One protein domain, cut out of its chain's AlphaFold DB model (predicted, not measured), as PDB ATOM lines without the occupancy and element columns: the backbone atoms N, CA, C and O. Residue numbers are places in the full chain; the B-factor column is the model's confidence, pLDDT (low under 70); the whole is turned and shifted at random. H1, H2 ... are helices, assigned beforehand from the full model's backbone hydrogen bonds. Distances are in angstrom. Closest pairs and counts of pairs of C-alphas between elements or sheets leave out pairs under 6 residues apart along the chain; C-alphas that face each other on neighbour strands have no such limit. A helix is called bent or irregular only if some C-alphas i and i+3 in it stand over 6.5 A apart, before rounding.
ATOM      1  N   SER A  35     171.934 215.622 226.118       98.25
ATOM      2  CA  SER A  35     172.739 216.039 227.265       98.25
ATOM      3  C   SER A  35     174.220 215.709 227.102       98.25
ATOM      4  O   SER A  35     174.599 214.855 226.299       98.25
ATOM      5  N   ALA A  36     175.058 216.364 227.907       97.94
ATOM      6  CA  ALA A  36     176.489 216.092 227.965       97.94
ATOM      7  C   ALA A  36     176.797 214.643 228.376       97.94
ATOM      8  O   ALA A  36     177.735 214.048 227.862       97.94
ATOM      9  N   GLN A  37     175.977 214.034 229.240       98.38
ATOM     10  CA  GLN A  37     176.145 212.631 229.641       98.38
ATOM     11  C   GLN A  37     175.891 211.675 228.470       98.38
ATOM     12  O   GLN A  37     176.630 210.711 228.290       98.38
ATOM     13  N   GLU A  38     174.869 211.946 227.656       98.50
ATOM     14  CA  GLU A  38     174.612 211.165 226.443       98.50
ATOM     15  C   GLU A  38     175.744 211.356 225.423       98.50
ATOM     16  O   GLU A  38     176.173 210.392 224.791       98.50
ATOM     17  N   LEU A  39     176.286 212.576 225.309       98.56
ATOM     18  CA  LEU A  39     177.442 212.846 224.454       98.56
ATOM     19  C   LEU A  39     178.676 212.070 224.921       98.56
ATOM     20  O   LEU A  39     179.302 211.398 224.105       98.56
ATOM     21  N   GLN A  40     178.988 212.113 226.220       98.56
ATOM     22  CA  GLN A  40     180.089 211.357 226.816       98.56
ATOM     23  C   GLN A  40     179.960 209.869 226.488       98.56
ATOM     24  O   GLN A  40     180.898 209.281 225.960       98.56
ATOM     25  N   GLN A  41     178.776 209.283 226.700       98.56
ATOM     26  CA  GLN A  41     178.541 207.872 226.397       98.56
ATOM     27  C   GLN A  41     178.804 207.551 224.919       98.56
ATOM     28  O   GLN A  41     179.408 206.528 224.608       98.56
ATOM     29  N   ARG A  42     178.410 208.431 223.989       98.44
ATOM     30  CA  ARG A  42     178.667 208.232 222.551       98.44
ATOM     31  C   ARG A  42     180.157 208.295 222.204       98.44
ATOM     32  O   ARG A  42     180.588 207.563 221.314       98.44
ATOM     33  N   PHE A  43     180.937 209.134 222.888       98.31
ATOM     34  CA  PHE A  43     182.399 209.146 222.764       98.31
ATOM     35  C   PHE A  43     183.025 207.872 223.348       98.31
ATOM     36  O   PHE A  43     183.890 207.270 222.708       98.31
ATOM     37  N   ASP A  44     182.557 207.416 224.507       98.19
ATOM     38  CA  ASP A  44     183.046 206.196 225.158       98.19
ATOM     39  C   ASP A  44     182.747 204.943 224.316       98.19
ATOM     40  O   ASP A  44     183.611 204.074 224.147       98.19
ATOM     41  N   ASP A  45     181.557 204.876 223.714       98.44
ATOM     42  CA  ASP A  45     181.162 203.819 222.777       98.44
ATOM     43  C   ASP A  45     182.043 203.838 221.521       98.44
ATOM     44  O   ASP A  45     182.510 202.791 221.062       98.44
ATOM     45  N   LEU A  46     182.313 205.028 220.975       98.38
ATOM     46  CA  LEU A  46     183.184 205.199 219.814       98.38
ATOM     47  C   LEU A  46     184.624 204.749 220.118       98.38
ATOM     48  O   LEU A  46     185.229 204.033 219.316       98.38
ATOM     49  N   ASN A  47     185.160 205.107 221.287       98.00
ATOM     50  CA  ASN A  47     186.484 204.680 221.750       98.00
ATOM     51  C   ASN A  47     186.545 203.162 221.962       98.00
ATOM     52  O   ASN A  47     187.496 202.506 221.533       98.00
ATOM     53  N   SER A  48     185.503 202.587 222.562       98.12
ATOM     54  CA  SER A  48     185.381 201.139 222.756       98.12
ATOM     55  C   SER A  48     185.345 200.395 221.421       98.12
ATOM     56  O   SER A  48     186.017 199.373 221.258       98.12
ATOM     57  N   LYS A  49     184.614 200.932 220.437       98.38
ATOM     58  CA  LYS A  49     184.587 200.393 219.077       98.38
ATOM     59  C   LYS A  49     185.961 200.457 218.412       98.38
ATOM     60  O   LYS A  49     186.387 199.454 217.844       98.38
ATOM     61  N   LEU A  50     186.674 201.581 218.520       98.50
ATOM     62  CA  LEU A  50     188.034 201.693 217.989       98.50
ATOM     63  C   LEU A  50     188.957 200.634 218.597       98.50
ATOM     64  O   LEU A  50     189.686 199.978 217.859       98.50
ATOM     65  N   ALA A  51     188.916 200.429 219.915       98.06
ATOM     66  CA  ALA A  51     189.750 199.423 220.571       98.06
ATOM     67  C   ALA A  51     189.500 198.011 220.004       98.06
ATOM     68  O   ALA A  51     190.452 197.285 219.705       98.06
ATOM     69  N   GLN A  52     188.228 197.646 219.803       98.19
ATOM     70  CA  GLN A  52     187.826 196.353 219.236       98.19
ATOM     71  C   GLN A  52     188.241 196.209 217.767       98.19
ATOM     72  O   GLN A  52     188.868 195.211 217.398       98.19
ATOM     73  N   ASP A  53     187.935 197.210 216.940       98.06
ATOM     74  CA  ASP A  53     188.281 197.217 215.517       98.06
ATOM     75  C   ASP A  53     189.802 197.134 215.335       98.06
ATOM     76  O   ASP A  53     190.291 196.336 214.537       98.06
ATOM     77  N   PHE A  54     190.565 197.887 216.136       97.94
ATOM     78  CA  PHE A  54     192.023 197.888 216.089       97.94
ATOM     79  C   PHE A  54     192.601 196.538 216.517       97.94
ATOM     80  O   PHE A  54     193.501 196.013 215.863       97.94
ATOM     81  N   GLN A  55     192.080 195.936 217.589       96.94
ATOM     82  CA  GLN A  55     192.502 194.607 218.029       96.94
ATOM     83  C   GLN A  55     192.258 193.555 216.940       96.94
ATOM     84  O   GLN A  55     193.141 192.742 216.647       96.94
ATOM     85  N   GLN A  56     191.084 193.586 216.308       97.12
ATOM     86  CA  GLN A  56     190.758 192.679 215.214       97.12
ATOM     87  C   GLN A  56     191.642 192.938 213.989       97.12
ATOM     88  O   GLN A  56     192.155 191.987 213.393       97.12
ATOM     89  N   PHE A  57     191.887 194.204 213.649       97.25
ATOM     90  CA  PHE A  57     192.783 194.594 212.566       97.25
ATOM     91  C   PHE A  57     194.196 194.046 212.783       97.25
ATOM     92  O   PHE A  57     194.745 193.397 211.896       97.25
ATOM     93  N   LYS A  58     194.759 194.196 213.989       95.81
ATOM     94  CA  LYS A  58     196.073 193.632 214.337       95.81
ATOM     95  C   LYS A  58     196.127 192.114 214.239       95.81
ATOM     96  O   LYS A  58     197.167 191.570 213.884       95.81
ATOM     97  N   LYS A  59     195.031 191.423 214.558       95.31
ATOM     98  CA  LYS A  59     194.953 189.964 214.435       95.31
ATOM     99  C   LYS A  59     194.992 189.526 212.970       95.31
ATOM    100  O   LYS A  59     195.716 188.590 212.639       95.31
ATOM    101  N   VAL A  60     194.231 190.200 212.107       95.81
ATOM    102  CA  VAL A  60     194.159 189.898 210.667       95.81
ATOM    103  C   VAL A  60     195.463 190.276 209.962       95.81
ATOM    104  O   VAL A  60     196.040 189.458 209.253       95.81
ATOM    105  N   GLU A  61     195.981 191.473 210.225       95.88
ATOM    106  CA  GLU A  61     197.187 192.028 209.603       95.88
ATOM    107  C   GLU A  61     198.435 191.812 210.476       95.88
ATOM    108  O   GLU A  61     199.327 192.655 210.529       95.88
ATOM    109  N   SER A  62     198.511 190.694 211.205       93.50
ATOM    110  CA  SER A  62     199.517 190.479 212.263       93.50
ATOM    111  C   SER A  62     200.970 190.686 211.826       93.50
ATOM    112  O   SER A  62     201.746 191.283 212.569       93.50
ATOM    113  N   VAL A  73     193.179 203.683 223.733       95.50
ATOM    114  CA  VAL A  73     192.217 204.649 223.173       95.50
ATOM    115  C   VAL A  73     191.987 205.869 224.068       95.50
ATOM    116  O   VAL A  73     191.497 206.883 223.583       95.50
ATOM    117  N   ASN A  74     192.400 205.812 225.337       94.69
ATOM    118  CA  ASN A  74     192.371 206.956 226.251       94.69
ATOM    119  C   ASN A  74     193.660 207.788 226.171       94.69
ATOM    120  O   ASN A  74     193.816 208.773 226.891       94.69
ATOM    121  N   ASN A  75     194.612 207.394 225.321       96.69
ATOM    122  CA  ASN A  75     195.851 208.126 225.121       96.69
ATOM    123  C   ASN A  75     196.370 207.986 223.684       96.69
ATOM    124  O   ASN A  75     197.418 207.386 223.424       96.69
ATOM    125  N   LEU A  76     195.675 208.606 222.729       97.00
ATOM    126  CA  LEU A  76     196.058 208.573 221.311       97.00
ATOM    127  C   LEU A  76     197.361 209.332 220.988       97.00
ATOM    128  O   LEU A  76     197.869 209.237 219.865       97.00
ATOM    129  N   GLN A  77     197.978 210.012 221.959       96.56
ATOM    130  CA  GLN A  77     199.364 210.489 221.842       96.56
ATOM    131  C   GLN A  77     200.362 209.318 221.750       96.56
ATOM    132  O   GLN A  77     201.464 209.483 221.236       96.56
ATOM    133  N   THR A  78     199.966 208.116 222.180       96.12
ATOM    134  CA  THR A  78     200.760 206.880 222.053       96.12
ATOM    135  C   THR A  78     200.498 206.103 220.763       96.12
ATOM    136  O   THR A  78     201.080 205.041 220.548       96.12
ATOM    137  N   LEU A  79     199.668 206.622 219.848       96.06
ATOM    138  CA  LEU A  79     199.310 205.929 218.604       96.06
ATOM    139  C   LEU A  79     200.538 205.578 217.735       96.06
ATOM    140  O   LEU A  79     200.517 204.596 216.995       96.06
ATOM    141  N   ASN A  80     201.636 206.330 217.864       95.06
ATOM    142  CA  ASN A  80     202.927 206.060 217.217       95.06
ATOM    143  C   ASN A  80     203.614 204.761 217.668       95.06
ATOM    144  O   ASN A  80     204.572 204.342 217.024       95.06
ATOM    145  N   GLN A  81     203.128 204.113 218.726       95.12
ATOM    146  CA  GLN A  81     203.529 202.762 219.121       95.12
ATOM    147  C   GLN A  81     202.816 201.693 218.285       95.12
ATOM    148  O   GLN A  81     203.206 200.534 218.293       95.12
ATOM    149  N   HIS A  82     201.788 202.057 217.521       95.25
ATOM    150  CA  HIS A  82     201.004 201.118 216.725       95.25
ATOM    151  C   HIS A  82     201.027 201.397 215.209       95.25
ATOM    152  O   HIS A  82     199.976 201.299 214.569       95.25
ATOM    153  N   PRO A  83     202.179 201.727 214.590       94.88
ATOM    154  CA  PRO A  83     202.231 201.937 213.157       94.88
ATOM    155  C   PRO A  83     202.164 200.594 212.430       94.88
ATOM    156  O   PRO A  83     202.790 199.607 212.828       94.88
ATOM    157  N   VAL A  84     201.464 200.583 211.300       96.62
ATOM    158  CA  VAL A  84     201.657 199.538 210.294       96.62
ATOM    159  C   VAL A  84     203.078 199.662 209.734       96.62
ATOM    160  O   VAL A  84     203.574 200.760 209.477       96.62
ATOM    161  N   SER A  85     203.758 198.535 209.540       95.69
ATOM    162  CA  SER A  85     205.128 198.493 209.037       95.69
ATOM    163  C   SER A  85     205.259 199.258 207.720       95.69
ATOM    164  O   SER A  85     204.431 199.150 206.809       95.69
ATOM    165  N   ARG A  86     206.373 199.978 207.572       95.94
ATOM    166  CA  ARG A  86     206.727 200.659 206.323       95.94
ATOM    167  C   ARG A  86     206.786 199.699 205.130       95.94
ATOM    168  O   ARG A  86     206.502 200.122 204.010       95.94
ATOM    169  N   THR A  87     207.120 198.430 205.355       95.19
ATOM    170  CA  THR A  87     207.207 197.387 204.318       95.19
ATOM    171  C   THR A  87     205.920 196.578 204.151       95.19
ATOM    172  O   THR A  87     205.872 195.708 203.286       95.19
ATOM    173  N   ALA A  88     204.877 196.856 204.940       96.38
ATOM    174  CA  ALA A  88     203.586 196.195 204.790       96.38
ATOM    175  C   ALA A  88     202.946 196.493 203.427       96.38
ATOM    176  O   ALA A  88     203.242 197.505 202.775       96.38
ATOM    177  N   LEU A  89     202.016 195.624 203.030       96.62
ATOM    178  CA  LEU A  89     201.239 195.787 201.810       96.62
ATOM    179  C   LEU A  89     200.468 197.110 201.822       96.62
ATOM    180  O   LEU A  89     200.010 197.594 202.860       96.62
ATOM    181  N   LYS A  90     200.276 197.683 200.628       96.81
ATOM    182  CA  LYS A  90     199.470 198.900 200.461       96.81
ATOM    183  C   LYS A  90     198.053 198.714 201.013       96.81
ATOM    184  O   LYS A  90     197.534 199.639 201.622       96.81
ATOM    185  N   SER A  91     197.457 197.532 200.839       96.94
ATOM    186  CA  SER A  91     196.127 197.196 201.363       96.94
ATOM    187  C   SER A  91     196.043 197.347 202.882       96.94
ATOM    188  O   SER A  91     195.121 197.994 203.363       96.94
ATOM    189  N   SER A  92     197.033 196.852 203.629       97.50
ATOM    190  CA  SER A  92     197.070 196.980 205.091       97.50
ATOM    191  C   SER A  92     197.171 198.450 205.514       97.50
ATOM    192  O   SER A  92     196.510 198.884 206.452       97.50
ATOM    193  N   LYS A  93     197.954 199.263 204.791       97.94
ATOM    194  CA  LYS A  93     198.067 200.706 205.068       97.94
ATOM    195  C   LYS A  93     196.775 201.465 204.758       97.94
ATOM    196  O   LYS A  93     196.403 202.345 205.526       97.94
ATOM    197  N   VAL A  94     196.092 201.114 203.664       97.75
ATOM    198  CA  VAL A  94     194.767 201.657 203.316       97.75
ATOM    199  C   VAL A  94     193.758 201.311 204.404       97.75
ATOM    200  O   VAL A  94     193.156 202.220 204.957       97.75
ATOM    201  N   ALA A  95     193.655 200.039 204.791       97.88
ATOM    202  CA  ALA A  95     192.723 199.598 205.825       97.88
ATOM    203  C   ALA A  95     192.978 200.281 207.182       97.88
ATOM    204  O   ALA A  95     192.035 200.689 207.857       97.88
ATOM    205  N   TYR A  96     194.247 200.482 207.555       98.06
ATOM    206  CA  TYR A  96     194.601 201.281 208.730       98.06
ATOM    207  C   TYR A  96     194.104 202.726 208.611       98.06
ATOM    208  O   TYR A  96     193.499 203.257 209.543       98.06
ATOM    209  N   CYS A  97     194.351 203.372 207.467       98.06
ATOM    210  CA  CYS A  97     193.877 204.728 207.227       98.06
ATOM    211  C   CYS A  97     192.353 204.818 207.257       98.06
ATOM    212  O   CYS A  97     191.843 205.756 207.855       98.06
ATOM    213  N   ASP A  98     191.639 203.864 206.663       98.06
ATOM    214  CA  ASP A  98     190.175 203.852 206.624       98.06
ATOM    215  C   ASP A  98     189.585 203.723 208.032       98.06
ATOM    216  O   ASP A  98     188.693 204.487 208.397       98.06
ATOM    217  N   MET A  99     190.136 202.828 208.857       98.25
ATOM    218  CA  MET A  99     189.740 202.671 210.259       98.25
ATOM    219  C   MET A  99     189.969 203.961 211.058       98.25
ATOM    220  O   MET A  99     189.052 204.456 211.714       98.25
ATOM    221  N   MET A 100     191.177 204.531 210.992       98.50
ATOM    222  CA  MET A 100     191.520 205.723 211.773       98.50
ATOM    223  C   MET A 100     190.775 206.972 211.281       98.50
ATOM    224  O   MET A 100     190.234 207.720 212.092       98.50
ATOM    225  N   ASN A 101     190.689 207.191 209.966       98.31
ATOM    226  CA  ASN A 101     189.921 208.296 209.391       98.31
ATOM    227  C   ASN A 101     188.431 208.166 209.713       98.31
ATOM    228  O   ASN A 101     187.800 209.167 210.038       98.31
ATOM    229  N   GLY A 102     187.875 206.951 209.645       98.06
ATOM    230  CA  GLY A 102     186.488 206.684 210.014       98.06
ATOM    231  C   GLY A 102     186.213 207.038 211.473       98.06
ATOM    232  O   GLY A 102     185.274 207.779 211.753       98.06
ATOM    233  N   TYR A 103     187.077 206.593 212.389       98.56
ATOM    234  CA  TYR A 103     186.991 206.952 213.806       98.56
ATOM    235  C   TYR A 103     187.017 208.473 214.023       98.56
ATOM    236  O   TYR A 103     186.124 209.017 214.671       98.56
ATOM    237  N   PHE A 104     187.992 209.177 213.441       98.56
ATOM    238  CA  PHE A 104     188.101 210.628 213.614       98.56
ATOM    239  C   PHE A 104     186.947 211.394 212.956       98.56
ATOM    240  O   PHE A 104     186.522 212.416 213.489       98.56
ATOM    241  N   ALA A 105     186.402 210.908 211.840       98.00
ATOM    242  CA  ALA A 105     185.226 211.506 211.216       98.00
ATOM    243  C   ALA A 105     183.970 211.356 212.088       98.00
ATOM    244  O   ALA A 105     183.212 212.314 212.237       98.00
ATOM    245  N   GLU A 106     183.753 210.192 212.706       98.25
ATOM    246  CA  GLU A 106     182.649 210.002 213.656       98.25
ATOM    247  C   GLU A 106     182.833 210.859 214.913       98.25
ATOM    248  O   GLU A 106     181.886 211.515 215.351       98.25
ATOM    249  N   MET A 107     184.059 210.933 215.440       98.44
ATOM    250  CA  MET A 107     184.408 211.802 216.565       98.44
ATOM    251  C   MET A 107     184.087 213.264 216.241       98.44
ATOM    252  O   MET A 107     183.390 213.925 217.011       98.44
ATOM    253  N   TYR A 108     184.532 213.750 215.075       98.50
ATOM    254  CA  TYR A 108     184.235 215.097 214.595       98.50
ATOM    255  C   TYR A 108     182.735 215.358 214.557       98.50
ATOM    256  O   TYR A 108     182.283 216.345 215.124       98.50
ATOM    257  N   ARG A 109     181.952 214.471 213.932       98.06
ATOM    258  CA  ARG A 109     180.500 214.648 213.796       98.06
ATOM    259  C   ARG A 109     179.803 214.682 215.157       98.06
ATOM    260  O   ARG A 109     178.942 215.535 215.361       98.06
ATOM    261  N   LEU A 110     180.198 213.820 216.098       98.25
ATOM    262  CA  LEU A 110     179.659 213.836 217.462       98.25
ATOM    263  C   LEU A 110     179.909 215.179 218.160       98.25
ATOM    264  O   LEU A 110     178.964 215.761 218.685       98.25
ATOM    265  N   GLY A 111     181.133 215.708 218.138       98.19
ATOM    266  CA  GLY A 111     181.412 217.003 218.770       98.19
ATOM    267  C   GLY A 111     180.814 218.192 218.006       98.19
ATOM    268  O   GLY A 111     180.204 219.076 218.603       98.19
ATOM    269  N   HIS A 112     180.917 218.195 216.676       98.06
ATOM    270  CA  HIS A 112     180.490 219.298 215.812       98.06
ATOM    271  C   HIS A 112     178.976 219.540 215.842       98.06
ATOM    272  O   HIS A 112     178.525 220.683 215.819       98.06
ATOM    273  N   TYR A 113     178.165 218.483 215.923       98.00
ATOM    274  CA  TYR A 113     176.712 218.638 216.021       98.00
ATOM    275  C   TYR A 113     176.211 218.867 217.452       98.00
ATOM    276  O   TYR A 113     175.016 219.092 217.638       98.00
ATOM    277  N   ASN A 114     177.109 218.873 218.444       98.31
ATOM    278  CA  ASN A 114     176.799 219.093 219.858       98.31
ATOM    279  C   ASN A 114     177.745 220.132 220.490       98.31
ATOM    280  O   ASN A 114     178.174 219.989 221.635       98.31
ATOM    281  N   LEU A 115     178.065 221.204 219.751       97.69
ATOM    282  CA  LEU A 115     179.006 222.255 220.181       97.69
ATOM    283  C   LEU A 115     178.629 222.966 221.490       97.69
ATOM    284  O   LEU A 115     179.456 223.641 222.095       97.69
ATOM    285  N   ASN A 116     177.374 222.873 221.917       96.81
ATOM    286  CA  ASN A 116     176.909 223.414 223.189       96.81
ATOM    287  C   ASN A 116     177.150 222.475 224.383       96.81
ATOM    288  O   ASN A 116     176.954 222.920 225.503       96.81
ATOM    289  N   LEU A 117     177.536 221.217 224.146       97.94
ATOM    290  CA  LEU A 117     177.720 220.173 225.166       97.94
ATOM    291  C   LEU A 117     179.172 219.678 225.267       97.94
ATOM    292  O   LEU A 117     179.546 219.032 226.237       97.94
ATOM    293  N   VAL A 118     179.990 219.949 224.251       96.50
ATOM    294  CA  VAL A 118     181.362 219.436 224.108       96.50
ATOM    295  C   VAL A 118     182.331 219.897 225.207       96.50
ATOM    296  O   VAL A 118     183.250 219.159 225.540       96.50
ATOM    297  N   ASP A 119     182.125 221.059 225.825       94.31
ATOM    298  CA  ASP A 119     182.981 221.498 226.941       94.31
ATOM    299  C   ASP A 119     182.617 220.809 228.273       94.31
ATOM    300  O   ASP A 119     183.347 220.914 229.255       94.31
ATOM    301  N   GLU A 120     181.487 220.095 228.321       95.62
ATOM    302  CA  GLU A 120     181.029 219.345 229.498       95.62
ATOM    303  C   GLU A 120     181.447 217.866 229.462       95.62
ATOM    304  O   GLU A 120     181.240 217.145 230.442       95.62
ATOM    305  N   ILE A 121     182.029 217.398 228.351       95.69
ATOM    306  CA  ILE A 121     182.566 216.039 228.242       95.69
ATOM    307  C   ILE A 121     184.040 215.991 228.645       95.69
ATOM    308  O   ILE A 121     184.786 216.963 228.555       95.69
ATOM    309  N   GLN A 122     184.476 214.813 229.064       93.69
ATOM    310  CA  GLN A 122     185.866 214.495 229.327       93.69
ATOM    311  C   GLN A 122     186.459 213.808 228.104       93.69
ATOM    312  O   GLN A 122     186.142 212.657 227.795       93.69
ATOM    313  N   LEU A 123     187.354 214.524 227.428       93.94
ATOM    314  CA  LEU A 123     188.202 213.968 226.388       93.94
ATOM    315  C   LEU A 123     189.614 213.746 226.969       93.94
ATOM    316  O   LEU A 123     190.307 214.725 227.257       93.94
ATOM    317  N   PRO A 124     190.047 212.488 227.193       92.38
ATOM    318  CA  PRO A 124     191.323 212.198 227.847       92.38
ATOM    319  C   PRO A 124     192.511 212.861 227.143       92.38
ATOM    320  O   PRO A 124     192.619 212.762 225.926       92.38
ATOM    321  N   LYS A 125     193.442 213.480 227.886       93.56
ATOM    322  CA  LYS A 125     194.623 214.181 227.325       93.56
ATOM    323  C   LYS A 125     194.310 215.450 226.526       93.56
ATOM    324  O   LYS A 125     195.179 215.938 225.802       93.56
ATOM    325  N   ALA A 126     193.103 215.994 226.662       94.00
ATOM    326  CA  ALA A 126     192.699 217.269 226.076       94.00
ATOM    327  C   ALA A 126     192.207 218.271 227.136       94.00
ATOM    328  O   ALA A 126     191.439 219.173 226.828       94.00
ATOM    329  N   GLU A 127     192.646 218.149 228.391       90.75
ATOM    330  CA  GLU A 127     192.138 218.958 229.511       90.75
ATOM    331  C   GLU A 127     192.443 220.462 229.366       90.75
ATOM    332  O   GLU A 127     191.761 221.292 229.960       90.75
ATOM    333  N   ASN A 128     193.459 220.816 228.572       90.56
ATOM    334  CA  ASN A 128     193.865 222.203 228.298       90.56
ATOM    335  C   ASN A 128     193.400 222.708 226.921       90.56
ATOM    336  O   ASN A 128     193.869 223.746 226.453       90.56
ATOM    337  N   GLU A 129     192.550 221.951 226.237       94.88
ATOM    338  CA  GLU A 129     192.104 222.251 224.882       94.88
ATOM    339  C   GLU A 129     190.758 222.981 224.890       94.88
ATOM    340  O   GLU A 129     189.868 222.666 225.675       94.88
ATOM    341  N   ASP A 130     190.585 223.929 223.970       96.56
ATOM    342  CA  ASP A 130     189.275 224.524 223.685       96.56
ATOM    343  C   ASP A 130     188.511 223.572 222.759       96.56
ATOM    344  O   ASP A 130     188.637 223.628 221.530       96.56
ATOM    345  N   LEU A 131     187.775 222.631 223.357       97.00
ATOM    346  CA  LEU A 131     187.080 221.595 222.606       97.00
ATOM    347  C   LEU A 131     186.026 222.208 221.678       97.00
ATOM    348  O   LEU A 131     185.967 221.848 220.501       97.00
ATOM    349  N   LYS A 132     185.256 223.193 222.139       97.19
ATOM    350  CA  LYS A 132     184.303 223.905 221.285       97.19
ATOM    351  C   LYS A 132     184.949 224.505 220.035       97.19
ATOM    352  O   LYS A 132     184.414 224.321 218.942       97.19
ATOM    353  N   SER A 133     186.104 225.164 220.154       98.06
ATOM    354  CA  SER A 133     186.861 225.666 218.996       98.06
ATOM    355  C   SER A 133     187.388 224.524 218.122       98.06
ATOM    356  O   SER A 133     187.261 224.561 216.895       98.06
ATOM    357  N   ASN A 134     187.935 223.477 218.740       98.00
ATOM    358  CA  ASN A 134     188.507 222.331 218.037       98.00
ATOM    359  C   ASN A 134     187.464 221.580 217.192       98.00
ATOM    360  O   ASN A 134     187.788 221.125 216.100       98.00
ATOM    361  N   PHE A 135     186.212 221.486 217.645       98.44
ATOM    362  CA  PHE A 135     185.116 220.841 216.912       98.44
ATOM    363  C   PHE A 135     184.302 221.800 216.023       98.44
ATOM    364  O   PHE A 135     183.437 221.351 215.268       98.44
ATOM    365  N   ALA A 136     184.562 223.112 216.061       97.81
ATOM    366  CA  ALA A 136     183.755 224.114 215.357       97.81
ATOM    367  C   ALA A 136     183.766 223.962 213.826       97.81
ATOM    368  O   ALA A 136     182.815 224.361 213.157       97.81
ATOM    369  N   SER A 137     184.833 223.399 213.255       97.94
ATOM    370  CA  SER A 137     184.948 223.142 211.817       97.94
ATOM    371  C   SER A 137     185.907 221.991 211.532       97.94
ATOM    372  O   SER A 137     186.771 221.676 212.354       97.94
ATOM    373  N   SER A 138     185.807 221.404 210.340       97.31
ATOM    374  CA  SER A 138     186.684 220.308 209.925       97.31
ATOM    375  C   SER A 138     188.156 220.719 209.866       97.31
ATOM    376  O   SER A 138     189.015 219.908 210.196       97.31
ATOM    377  N   ASP A 139     188.476 221.969 209.513       97.88
ATOM    378  CA  ASP A 139     189.862 222.458 209.486       97.88
ATOM    379  C   ASP A 139     190.458 222.607 210.903       97.88
ATOM    380  O   ASP A 139     191.613 222.230 211.135       97.88
ATOM    381  N   GLN A 140     189.671 223.102 211.869       98.44
ATOM    382  CA  GLN A 140     190.091 223.168 213.277       98.44
ATOM    383  C   GLN A 140     190.280 221.763 213.855       98.44
ATOM    384  O   GLN A 140     191.312 221.473 214.468       98.44
ATOM    385  N   PHE A 141     189.339 220.862 213.565       98.62
ATOM    386  CA  PHE A 141     189.393 219.485 214.037       98.62
ATOM    387  C   PHE A 141     190.568 218.714 213.428       98.62
ATOM    388  O   PHE A 141     191.292 218.016 214.135       98.62
ATOM    389  N   TYR A 142     190.821 218.885 212.129       98.38
ATOM    390  CA  TYR A 142     191.974 218.304 211.444       98.38
ATOM    391  C   TYR A 142     193.294 218.685 212.128       98.38
ATOM    392  O   TYR A 142     194.130 217.818 212.397       98.38
ATOM    393  N   THR A 143     193.462 219.972 212.442       97.94
ATOM    394  CA  THR A 143     194.656 220.495 213.125       97.94
ATOM    395  C   THR A 143     194.758 219.942 214.545       97.94
ATOM    396  O   THR A 143     195.815 219.475 214.963       97.94
ATOM    397  N   PHE A 144     193.645 219.931 215.283       98.19
ATOM    398  CA  PHE A 144     193.570 219.337 216.615       98.19
ATOM    399  C   PHE A 144     194.029 217.870 216.622       98.19
ATOM    400  O   PHE A 144     194.934 217.520 217.381       98.19
ATOM    401  N   ILE A 145     193.491 217.031 215.730       98.19
ATOM    402  CA  ILE A 145     193.837 215.607 215.661       98.19
ATOM    403  C   ILE A 145     195.295 215.382 215.274       98.19
ATOM    404  O   ILE A 145     195.968 214.577 215.920       98.19
ATOM    405  N   LEU A 146     195.794 216.045 214.229       97.19
ATOM    406  CA  LEU A 146     197.130 215.742 213.712       97.19
ATOM    407  C   LEU A 146     198.273 216.344 214.521       97.19
ATOM    408  O   LEU A 146     199.366 215.773 214.482       97.19
ATOM    409  N   ASP A 147     198.039 217.468 215.198       95.69
ATOM    410  CA  ASP A 147     199.130 218.267 215.759       95.69
ATOM    411  C   ASP A 147     199.119 218.340 217.289       95.69
ATOM    412  O   ASP A 147     200.158 218.645 217.874       95.69
ATOM    413  N   ARG A 148     197.986 218.064 217.953       95.94
ATOM    414  CA  ARG A 148     197.848 218.266 219.410       95.94
ATOM    415  C   ARG A 148     197.311 217.055 220.169       95.94
ATOM    416  O   ARG A 148     197.844 216.701 221.216       95.94
ATOM    417  N   TYR A 149     196.285 216.397 219.638       97.50
ATOM    418  CA  TYR A 149     195.569 215.342 220.361       97.50
ATOM    419  C   TYR A 149     196.158 213.943 220.168       97.50
ATOM    420  O   TYR A 149     196.068 213.090 221.051       97.50
ATOM    421  N   THR A 150     196.758 213.676 219.006       97.88
ATOM    422  CA  THR A 150     197.204 212.327 218.640       97.88
ATOM    423  C   THR A 150     198.590 212.330 218.016       97.88
ATOM    424  O   THR A 150     199.061 213.343 217.507       97.88
ATOM    425  N   ALA A 151     199.217 211.156 217.954       97.75
ATOM    426  CA  ALA A 151     200.432 210.956 217.165       97.75
ATOM    427  C   ALA A 151     200.153 210.516 215.710       97.75
ATOM    428  O   ALA A 151     201.016 209.922 215.054       97.75
ATOM    429  N   TYR A 152     198.955 210.775 215.170       97.62
ATOM    430  CA  TYR A 152     198.535 210.236 213.873       97.62
ATOM    431  C   TYR A 152     199.393 210.731 212.700       97.62
ATOM    432  O   TYR A 152     199.719 209.951 211.803       97.62
ATOM    433  N   ARG A 153     199.866 211.985 212.735       97.50
ATOM    434  CA  ARG A 153     200.831 212.498 211.747       97.50
ATOM    435  C   ARG A 153     202.135 211.690 211.754       97.50
ATOM    436  O   ARG A 153     202.630 211.311 210.693       97.50
ATOM    437  N   GLN A 154     202.667 211.385 212.937       97.44
ATOM    438  CA  GLN A 154     203.893 210.595 213.087       97.44
ATOM    439  C   GLN A 154     203.706 209.151 212.604       97.44
ATOM    440  O   GLN A 154     204.612 208.569 211.998       97.44
ATOM    441  N   VAL A 155     202.525 208.572 212.819       97.00
ATOM    442  CA  VAL A 155     202.198 207.243 212.290       97.00
ATOM    443  C   VAL A 155     202.237 207.230 210.767       97.00
ATOM    444  O   VAL A 155     202.899 206.371 210.187       97.00
ATOM    445  N   GLN A 156     201.602 208.205 210.112       97.31
ATOM    446  CA  GLN A 156     201.598 208.311 208.649       97.31
ATOM    447  C   GLN A 156     203.020 208.431 208.077       97.31
ATOM    448  O   GLN A 156     203.357 207.795 207.075       97.31
ATOM    449  N   GLN A 157     203.885 209.192 208.754       96.75
ATOM    450  CA  GLN A 157     205.303 209.308 208.406       96.75
ATOM    451  C   GLN A 157     206.037 207.966 208.566       96.75
ATOM    452  O   GLN A 157     206.729 207.533 207.644       96.75
ATOM    453  N   THR A 158     205.832 207.267 209.686       95.56
ATOM    454  CA  THR A 158     206.439 205.950 209.961       95.56
ATOM    455  C   THR A 158     206.005 204.890 208.943       95.56
ATOM    456  O   THR A 158     206.832 204.147 208.412       95.56
ATOM    457  N   MET A 159     204.715 204.860 208.603       96.00
ATOM    458  CA  MET A 159     204.143 203.989 207.572       96.00
ATOM    459  C   MET A 159     204.638 204.330 206.158       96.00
ATOM    460  O   MET A 159     204.508 203.504 205.243       96.00
ATOM    461  N   ASN A 160     205.189 205.534 205.960       96.00
ATOM    462  CA  ASN A 160     205.434 206.149 204.658       96.00
ATOM    463  C   ASN A 160     204.172 206.115 203.777       96.00
ATOM    464  O   ASN A 160     204.206 205.648 202.635       96.00
ATOM    465  N   TYR A 161     203.037 206.507 204.362       96.31
ATOM    466  CA  TYR A 161     201.731 206.492 203.715       96.31
ATOM    467  C   TYR A 161     200.804 207.528 204.358       96.31
ATOM    468  O   TYR A 161     200.558 207.479 205.561       96.31
ATOM    469  N   GLY A 162     200.306 208.469 203.555       94.94
ATOM    470  CA  GLY A 162     199.412 209.529 204.017       94.94
ATOM    471  C   GLY A 162     197.966 209.052 204.104       94.94
ATOM    472  O   GLY A 162     197.406 208.581 203.114       94.94
ATOM    473  N   CYS A 163     197.351 209.219 205.271       96.12
ATOM    474  CA  CYS A 163     195.924 209.013 205.460       96.12
ATOM    475  C   CYS A 163     195.205 210.346 205.241       96.12
ATOM    476  O   CYS A 163     195.455 211.322 205.950       96.12
ATOM    477  N   ASN A 164     194.318 210.412 204.245       94.94
ATOM    478  CA  ASN A 164     193.659 211.660 203.857       94.94
ATOM    479  C   ASN A 164     192.489 212.012 204.795       94.94
ATOM    480  O   ASN A 164     191.330 211.971 204.392       94.94
ATOM    481  N   LEU A 165     192.803 212.357 206.049       96.31
ATOM    482  CA  LEU A 165     191.807 212.747 207.052       96.31
ATOM    483  C   LEU A 165     190.969 213.941 206.579       96.31
ATOM    484  O   LEU A 165     189.765 213.963 206.795       96.31
ATOM    485  N   LYS A 166     191.575 214.898 205.866       94.94
ATOM    486  CA  LYS A 166     190.860 216.076 205.358       94.94
ATOM    487  C   LYS A 166     189.716 215.714 204.405       94.94
ATOM    488  O   LYS A 166     188.715 216.410 204.395       94.94
ATOM    489  N   ALA A 167     189.856 214.645 203.621       92.31
ATOM    490  CA  ALA A 167     188.779 214.162 202.757       92.31
ATOM    491  C   ALA A 167     187.720 213.329 203.501       92.31
ATOM    492  O   ALA A 167     186.642 213.108 202.958       92.31
ATOM    493  N   ALA A 168     188.031 212.831 204.702       93.44
ATOM    494  CA  ALA A 168     187.099 212.054 205.520       93.44
ATOM    495  C   ALA A 168     186.184 212.929 206.399       93.44
ATOM    496  O   ALA A 168     185.110 212.467 206.795       93.44
TER     497      ALA A 168
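Overview. This is residues 35 to 62 and 73 to 168 of the 169 residues of an uncharacterized protein of Acinetobacter variabilis (UniProt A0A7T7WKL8). Two long helices, H1 and H3, run side by side in opposite ways along the length of the domain, and the short helices H4, H5 and H7 pack on H3 on the side away from H1. H6, with H2 beside it, runs nearly along the same axis, while residues 113 to 130, with no named element, loop near the end where H3 finishes and H1 begins before leading into H4. The printed part has 124 residues with seven named helices, H1 to H7 in order along the chain, and no named strand; the class is all helix. It is compact, with a radius of gyration of the C-alphas of 14.4 A, yet elongated, spanning 44 by 25 by 23 A.

Along the chain. Find C-alpha 36 at (176.489, 216.092, 227.965); from there H1, residues 36 to 60, runs 36.0 A to C-alpha 60 at (194.159, 189.898, 210.667). After the cut, look for H2 at residues 76 to 81; it is irregular, with C-alphas 77 and 80 7.3 A apart. H3, residues 90 to 112, runs 31.8 A. Then come H4, residues 131 to 135, 6.1 A, and H5, residues 138 to 149, 14.6 A; H5 is irregular, but only just, with C-alphas 146 and 149 6.8 A apart. H6, residues 152 to 159, spans 10.5 A, and H7, residues 165 to 168, ends at C-alpha 168 at (187.099, 212.054, 205.520).

Arrangement. Begin with H1, which touches H3 and no other named helix: the closest C-alphas, of Leu 50 and Tyr 103, are 6.8 A apart, at a shallow tilt of 4 degrees, opposite ways. Residues 108 to 112 alone of H3 touch H4, closest at the C-alphas of His 112 and Phe 135, 5.0 A. H3 and H5 only just touch, with 3 pairs of C-alphas within 8 A, closest at Tyr 108 and Phe 141, 6.8 A. Residues 101 to 105 alone of H3 touch H7, closest at the C-alphas of Asn 101 and Leu 165, 5.4 A. H2 touches H6, closest at the C-alphas of Asn 80 and Val 155, 5.1 A, at a shallow tilt of 9 degrees, the same way. H5 and H6 touch only at the corner, closest at the C-alphas of Leu 146 and Arg 153, 5.3 A. In H1, H3, H4 and H6 every O i to N i+4 pair is within hydrogen-bond range, against 7 of 8 in H5 and 0 of 2 in H2, where 2 of 3 O i to N i+3 pairs are; H7 is too short for an i+4 pair.

Size, cuts and confidence. The C-alphas farthest apart, of Ser 35 and Thr 87, are 45.4 A apart. Residues 63 to 72 are not printed, and C-alphas 62 and 73 stand 19.3 A apart across this cut. The link from H3 to H4 is long. No printed residue has a pLDDT under 70.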